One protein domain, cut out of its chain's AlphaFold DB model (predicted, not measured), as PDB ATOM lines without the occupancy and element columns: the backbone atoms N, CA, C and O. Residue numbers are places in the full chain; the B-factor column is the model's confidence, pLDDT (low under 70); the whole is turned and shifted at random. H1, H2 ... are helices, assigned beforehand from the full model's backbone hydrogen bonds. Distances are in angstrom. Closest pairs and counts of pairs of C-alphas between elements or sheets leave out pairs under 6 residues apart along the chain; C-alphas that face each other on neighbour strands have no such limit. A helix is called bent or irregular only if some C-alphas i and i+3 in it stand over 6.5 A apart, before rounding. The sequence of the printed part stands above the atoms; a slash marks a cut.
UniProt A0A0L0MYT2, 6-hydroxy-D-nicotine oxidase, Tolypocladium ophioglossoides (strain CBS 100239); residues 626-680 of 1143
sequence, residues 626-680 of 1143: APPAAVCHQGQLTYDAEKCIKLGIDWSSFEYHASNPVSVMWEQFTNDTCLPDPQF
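This is residues 626 to 680 of the 1143 residues of the protein "6-hydroxy-D-nicotine oxidase" of Tolypocladium ophioglossoides (strain CBS 100239) (UniProt A0A0L0MYT2). Little regular structure here: a rounded, compact tangle in which the short H1 packs on H2, H3 sits past the last residue of H2, and the long unnamed stretch 660 to 680 folds back from H3 toward H1. You have 55 residues with three named helices, H1, H2, H3 in that order, and no named strand; the class is all helix, with 21 residues in named elements. The radius of gyration of the C-alphas is 10.3 A and the spans are 25 by 21 by 18 A.

Find C-alpha 628 at (466.539, 414.031, 424.922), where H1 begins, running to 632; it is irregular, with C-alphas 628 and 631 7.1 A apart. H2 runs from 641 to 650, 14.3 A. H3, 654 to 659, ends at C-alpha 659 (464.617, 404.382, 420.116).

Look at Cys 632 and Cys 644: H1 and H2 touch there, their closest C-alphas 4.7 A apart. H2 and H3 are close but not clearly touching, closest at the C-alphas of Asp 650 and Tyr 656, 5.9 A; their tilt is steep, 56 degrees, opposite ways. H1 and H3 are apart. Every O i to N i+4 pair is within hydrogen-bond range in H2 and H3; H1 has 0 of 1, and 1 of 2 O i to N i+3 pairs.

The C-alphas of Gly 635 and Glu 655, the two farthest apart, are 27.1 A from each other. The printed part has no cut; the link from H2 to H3 is tight, that from H1 to H2 short. Residues 641 to 642 and 645 are under pLDDT 70.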
ATOM      1  N   ALA A 626     469.844 416.973 419.909       92.44
ATOM      2  CA  ALA A 626     469.768 417.659 421.194       92.44
ATOM      3  C   ALA A 626     469.679 416.632 422.342       92.44
ATOM      4  O   ALA A 626     469.264 415.491 422.107       92.44
ATOM      5  N   PRO A 627     470.024 417.020 423.586       94.50
ATOM      6  CA  PRO A 627     469.738 416.192 424.751       94.50
ATOM      7  C   PRO A 627     468.257 415.786 424.757       94.50
ATOM      8  O   PRO A 627     467.413 416.650 424.508       94.50
ATOM      9  N   PRO A 628     467.913 414.519 425.040       92.25
ATOM     10  CA  PRO A 628     466.539 414.031 424.922       92.25
ATOM     11  C   PRO A 628     465.537 414.881 425.711       92.25
ATOM     12  O   PRO A 628     464.499 415.270 425.180       92.25
ATOM     13  N   ALA A 629     465.906 415.259 426.937       95.44
ATOM     14  CA  ALA A 629     465.085 416.090 427.803       95.44
ATOM     15  C   ALA A 629     465.158 417.593 427.533       95.44
ATOM     16  O   ALA A 629     464.437 418.336 428.184       95.44
ATOM     17  N   ALA A 630     465.932 418.073 426.552       95.94
ATOM     18  CA  ALA A 630     466.026 419.505 426.247       95.94
ATOM     19  C   ALA A 630     464.666 420.137 425.911       95.94
ATOM     20  O   ALA A 630     464.468 421.326 426.139       95.94
ATOM     21  N   VAL A 631     463.703 419.340 425.435       94.50
ATOM     22  CA  VAL A 631     462.310 419.765 425.216       94.50
ATOM     23  C   VAL A 631     461.612 420.266 426.489       94.50
ATOM     24  O   VAL A 631     460.674 421.048 426.395       94.50
ATOM     25  N   CYS A 632     462.091 419.889 427.675       90.94
ATOM     26  CA  CYS A 632     461.561 420.332 428.963       90.94
ATOM     27  C   CYS A 632     462.140 421.657 429.468       90.94
ATOM     28  O   CYS A 632     461.618 422.220 430.426       90.94
ATOM     29  N   HIS A 633     463.192 422.187 428.842       94.06
ATOM     30  CA  HIS A 633     463.955 423.313 429.386       94.06
ATOM     31  C   HIS A 633     463.773 424.565 428.540       94.06
ATOM     32  O   HIS A 633     464.284 424.625 427.429       94.06
ATOM     33  N   GLN A 634     463.114 425.598 429.076       88.12
ATOM     34  CA  GLN A 634     462.790 426.846 428.354       88.12
ATOM     35  C   GLN A 634     463.998 427.545 427.706       88.12
ATOM     36  O   GLN A 634     463.845 428.243 426.709       88.12
ATOM     37  N   GLY A 635     465.200 427.361 428.262       86.69
ATOM     38  CA  GLY A 635     466.443 427.904 427.707       86.69
ATOM     39  C   GLY A 635     467.001 427.139 426.500       86.69
ATOM     40  O   GLY A 635     467.988 427.577 425.914       86.69
ATOM     41  N   GLN A 636     466.413 426.000 426.132       90.50
ATOM     42  CA  GLN A 636     466.832 425.179 424.999       90.50
ATOM     43  C   GLN A 636     466.001 425.503 423.756       90.50
ATOM     44  O   GLN A 636     464.794 425.717 423.827       90.50
ATOM     45  N   LEU A 637     466.638 425.456 422.583       88.81
ATOM     46  CA  LEU A 637     465.973 425.729 421.299       88.81
ATOM     47  C   LEU A 637     464.833 424.752 420.982       88.81
ATOM     48  O   LEU A 637     463.943 425.074 420.203       88.81
ATOM     49  N   THR A 638     464.877 423.552 421.559       90.50
ATOM     50  CA  THR A 638     463.894 422.488 421.339       90.50
ATOM     51  C   THR A 638     462.761 422.491 422.363       90.50
ATOM     52  O   THR A 638     461.985 421.539 422.364       90.50
ATOM     53  N   TYR A 639     462.680 423.493 423.249       89.62
ATOM     54  CA  TYR A 639     461.647 423.565 424.283       89.62
ATOM     55  C   TYR A 639     460.237 423.444 423.699       89.62
ATOM     56  O   TYR A 639     459.859 424.172 422.781       89.62
ATOM     57  N   ASP A 640     459.459 422.531 424.269       85.12
ATOM     58  CA  ASP A 640     458.087 422.243 423.885       85.12
ATOM     59  C   ASP A 640     457.380 421.611 425.091       85.12
ATOM     60  O   ASP A 640     457.673 420.481 425.489       85.12
ATOM     61  N   ALA A 641     456.468 422.370 425.702       69.56
ATOM     62  CA  ALA A 641     455.799 421.963 426.932       69.56
ATOM     63  C   ALA A 641     454.962 420.684 426.754       69.56
ATOM     64  O   ALA A 641     454.959 419.841 427.645       69.56
ATOM     65  N   GLU A 642     454.307 420.498 425.604       65.56
ATOM     66  CA  GLU A 642     453.490 419.306 425.338       65.56
ATOM     67  C   GLU A 642     454.378 418.072 425.150       65.56
ATOM     68  O   GLU A 642     454.124 417.011 425.731       65.56
ATOM     69  N   LYS A 643     455.483 418.214 424.405       71.75
ATOM     70  CA  LYS A 643     456.461 417.126 424.259       71.75
ATOM     71  C   LYS A 643     457.164 416.797 425.568       71.75
ATOM     72  O   LYS A 643     457.491 415.634 425.765       71.75
ATOM     73  N   CYS A 644     457.381 417.770 426.453       70.50
ATOM     74  CA  CYS A 644     457.958 417.520 427.771       70.50
ATOM     75  C   CYS A 644     457.067 416.621 428.640       70.50
ATOM     76  O   CYS A 644     457.569 415.699 429.273       70.50
ATOM     77  N   ILE A 645     455.749 416.839 428.627       67.88
ATOM     78  CA  ILE A 645     454.799 416.019 429.397       67.88
ATOM     79  C   ILE A 645     454.833 414.578 428.906       67.88
ATOM     80  O   ILE A 645     455.008 413.653 429.697       67.88
ATOM     81  N   LYS A 646     454.715 414.394 427.585       72.75
ATOM     82  CA  LYS A 646     454.824 413.068 426.976       72.75
ATOM     83  C   LYS A 646     456.164 412.420 427.321       72.75
ATOM     84  O   LYS A 646     456.204 411.261 427.720       72.75
ATOM     85  N   LEU A 647     457.244 413.191 427.212       76.00
ATOM     86  CA  LEU A 647     458.576 412.720 427.534       76.00
ATOM     87  C   LEU A 647     458.693 412.269 428.990       76.00
ATOM     88  O   LEU A 647     459.315 411.247 429.220       76.00
ATOM     89  N   GLY A 648     458.099 412.975 429.954       75.25
ATOM     90  CA  GLY A 648     458.130 412.580 431.365       75.25
ATOM     91  C   GLY A 648     457.515 411.198 431.623       75.25
ATOM     92  O   GLY A 648     458.023 410.455 432.456       75.25
ATOM     93  N   ILE A 649     456.472 410.823 430.872       73.81
ATOM     94  CA  ILE A 649     455.862 409.481 430.924       73.81
ATOM     95  C   ILE A 649     456.793 408.459 430.264       73.81
ATOM     96  O   ILE A 649     457.163 407.449 430.870       73.81
ATOM     97  N   ASP A 650     457.196 408.758 429.025       82.19
ATOM     98  CA  ASP A 650     458.019 407.881 428.193       82.19
ATOM     99  C   ASP A 650     459.422 407.669 428.798       82.19
ATOM    100  O   ASP A 650     460.046 406.644 428.542       82.19
ATOM    101  N   TRP A 651     459.909 408.583 429.647       90.94
ATOM    102  CA  TRP A 651     461.212 408.492 430.322       90.94
ATOM    103  C   TRP A 651     461.346 407.248 431.198       90.94
ATOM    104  O   TRP A 651     462.439 406.757 431.426       90.94
ATOM    105  N   SER A 652     460.235 406.705 431.695       87.88
ATOM    106  CA  SER A 652     460.266 405.466 432.476       87.88
ATOM    107  C   SER A 652     460.316 404.193 431.613       87.88
ATOM    108  O   SER A 652     460.495 403.102 432.154       87.88
ATOM    109  N   SER A 653     460.186 404.302 430.283       89.19
ATOM    110  CA  SER A 653     460.119 403.166 429.352       89.19
ATOM    111  C   SER A 653     461.477 402.835 428.735       89.19
ATOM    112  O   SER A 653     462.131 403.676 428.114       89.19
ATOM    113  N   PHE A 654     461.861 401.557 428.785       92.50
ATOM    114  CA  PHE A 654     463.055 401.078 428.087       92.50
ATOM    115  C   PHE A 654     462.989 401.316 426.563       92.50
ATOM    116  O   PHE A 654     464.002 401.616 425.929       92.50
ATOM    117  N   GLU A 655     461.807 401.204 425.952       91.19
ATOM    118  CA  GLU A 655     461.584 401.386 424.512       91.19
ATOM    119  C   GLU A 655     461.877 402.824 424.060       91.19
ATOM    120  O   GLU A 655     462.466 403.036 422.991       91.19
ATOM    121  N   TYR A 656     461.528 403.819 424.881       93.69
ATOM    122  CA  TYR A 656     461.845 405.218 424.601       93.69
ATOM    123  C   TYR A 656     463.362 405.437 424.503       93.69
ATOM    124  O   TYR A 656     463.880 405.935 423.499       93.69
ATOM    125  N   HIS A 657     464.108 405.005 425.519       96.12
ATOM    126  CA  HIS A 657     465.562 405.169 425.538       96.12
ATOM    127  C   HIS A 657     466.258 404.351 424.435       96.12
ATOM    128  O   HIS A 657     467.273 404.797 423.883       96.12
ATOM    129  N   ALA A 658     465.705 403.185 424.073       95.88
ATOM    130  CA  ALA A 658     466.203 402.355 422.980       95.88
ATOM    131  C   ALA A 658     466.064 403.027 421.610       95.88
ATOM    132  O   ALA A 658     467.006 402.980 420.814       95.88
ATOM    133  N   SER A 659     464.930 403.687 421.372       95.88
ATOM    134  CA  SER A 659     464.617 404.382 420.116       95.88
ATOM    135  C   SER A 659     465.231 405.784 420.002       95.88
ATOM    136  O   SER A 659     465.329 406.331 418.904       95.88
ATOM    137  N   ASN A 660     465.697 406.376 421.103       97.50
ATOM    138  CA  ASN A 660     466.409 407.651 421.076       97.50
ATOM    139  C   ASN A 660     467.896 407.456 420.693       97.50
ATOM    140  O   ASN A 660     468.531 406.552 421.214       97.50
ATOM    141  N   PRO A 661     468.534 408.301 419.864       97.06
ATOM    142  CA  PRO A 661     469.927 408.096 419.436       97.06
ATOM    143  C   PRO A 661     470.997 408.290 420.530       97.06
ATOM    144  O   PRO A 661     472.089 407.730 420.414       97.06
ATOM    145  N   VAL A 662     470.720 409.064 421.587       95.75
ATOM    146  CA  VAL A 662     471.712 409.419 422.630       95.75
ATOM    147  C   VAL A 662     471.281 409.094 424.056       95.75
ATOM    148  O   VAL A 662     472.133 409.072 424.938       95.75
ATOM    149  N   SER A 663     470.000 408.806 424.290       95.94
ATOM    150  CA  SER A 663     469.512 408.423 425.620       95.94
ATOM    151  C   SER A 663     470.038 407.051 426.072       95.94
ATOM    152  O   SER A 663     470.384 406.215 425.237       95.94
ATOM    153  N   VAL A 664     470.094 406.784 427.371       95.56
ATOM    154  CA  VAL A 664     470.412 405.463 427.957       95.56
ATOM    155  C   VAL A 664     469.512 405.211 429.160       95.56
ATOM    156  O   VAL A 664     468.946 406.164 429.671       95.56
ATOM    157  N   MET A 665     469.377 403.959 429.610       93.62
ATOM    158  CA  MET A 665     468.408 403.613 430.666       93.62
ATOM    159  C   MET A 665     468.724 404.234 432.027       93.62
ATOM    160  O   MET A 665     467.815 404.419 432.831       93.62
ATOM    161  N   TRP A 666     470.004 404.511 432.292       94.50
ATOM    162  CA  TRP A 666     470.487 404.911 433.609       94.50
ATOM    163  C   TRP A 666     471.213 406.256 433.551       94.50
ATOM    164  O   TRP A 666     472.273 406.385 432.918       94.50
ATOM    165  N   GLU A 667     470.641 407.260 434.214       94.31
ATOM    166  CA  GLU A 667     471.011 408.675 434.050       94.31
ATOM    167  C   GLU A 667     472.394 409.020 434.615       94.31
ATOM    168  O   GLU A 667     473.060 409.957 434.160       94.31
ATOM    169  N   GLN A 668     472.939 408.181 435.498       92.75
ATOM    170  CA  GLN A 668     474.256 408.423 436.073       92.75
ATOM    171  C   GLN A 668     475.355 408.369 435.008       92.75
ATOM    172  O   GLN A 668     476.436 408.934 435.189       92.75
ATOM    173  N   PHE A 669     475.096 407.709 433.874       93.25
ATOM    174  CA  PHE A 669     476.048 407.624 432.770       93.25
ATOM    175  C   PHE A 669     475.998 408.829 431.826       93.25
ATOM    176  O   PHE A 669     476.984 409.075 431.126       93.25
ATOM    177  N   THR A 670     474.914 409.606 431.849       93.44
ATOM    178  CA  THR A 670     474.831 410.950 431.251       93.44
ATOM    179  C   THR A 670     475.160 412.036 432.283       93.44
ATOM    180  O   THR A 670     475.162 413.223 431.949       93.44
ATOM    181  N   ASN A 671     475.491 411.632 433.518       92.75
ATOM    182  CA  ASN A 671     475.792 412.485 434.666       92.75
ATOM    183  C   ASN A 671     474.654 413.474 434.969       92.75
ATOM    184  O   ASN A 671     474.915 414.645 435.257       92.75
ATOM    185  N   ASP A 672     473.410 413.006 434.821       94.31
ATOM    186  CA  ASP A 672     472.176 413.769 435.038       94.31
ATOM    187  C   ASP A 672     472.106 415.072 434.218       94.31
ATOM    188  O   ASP A 672     471.363 415.993 434.540       94.31
ATOM    189  N   THR A 673     472.904 415.208 433.154       94.06
ATOM    190  CA  THR A 673     473.188 416.525 432.554       94.06
ATOM    191  C   THR A 673     472.002 417.178 431.855       94.06
ATOM    192  O   THR A 673     472.105 418.361 431.532       94.06
ATOM    193  N   CYS A 674     470.919 416.443 431.599       95.12
ATOM    194  CA  CYS A 674     469.636 416.978 431.158       95.12
ATOM    195  C   CYS A 674     468.524 415.954 431.440       95.12
ATOM    196  O   CYS A 674     468.434 414.953 430.730       95.12
ATOM    197  N   LEU A 675     467.701 416.226 432.456       94.88
ATOM    198  CA  LEU A 675     466.573 415.394 432.904       94.88
ATOM    199  C   LEU A 675     465.226 416.031 432.516       94.88
ATOM    200  O   LEU A 675     465.186 417.251 432.319       94.88
ATOM    201  N   PRO A 676     464.119 415.268 432.414       89.62
ATOM    202  CA  PRO A 676     462.787 415.785 432.068       89.62
ATOM    203  C   PRO A 676     462.110 416.529 433.236       89.62
ATOM    204  O   PRO A 676     460.905 416.434 433.443       89.62
ATOM    205  N   ASP A 677     462.896 417.286 433.994       86.31
ATOM    206  CA  ASP A 677     462.454 418.163 435.070       86.31
ATOM    207  C   ASP A 677     463.131 419.530 434.860       86.31
ATOM    208  O   ASP A 677     464.366 419.614 434.901       86.31
ATOM    209  N   PRO A 678     462.360 420.605 434.604       80.06
ATOM    210  CA  PRO A 678     462.904 421.931 434.317       80.06
ATOM    211  C   PRO A 678     463.634 422.577 435.500       80.06
ATOM    212  O   PRO A 678     464.244 423.632 435.325       80.06
ATOM    213  N   GLN A 679     463.561 421.998 436.702       85.50
ATOM    214  CA  GLN A 679     464.319 422.471 437.860       85.50
ATOM    215  C   GLN A 679     465.799 422.071 437.784       85.50
ATOM    216  O   GLN A 679     466.643 422.723 438.405       85.50
ATOM    217  N   PHE A 680     466.132 421.027 437.021       88.38
ATOM    218  CA  PHE A 680     467.509 420.576 436.843       88.38
ATOM    219  C   PHE A 680     468.217 421.304 435.695       88.38
ATOM    220  O   PHE A 680     467.581 421.801 434.769       88.38
TER     221      PHE A 680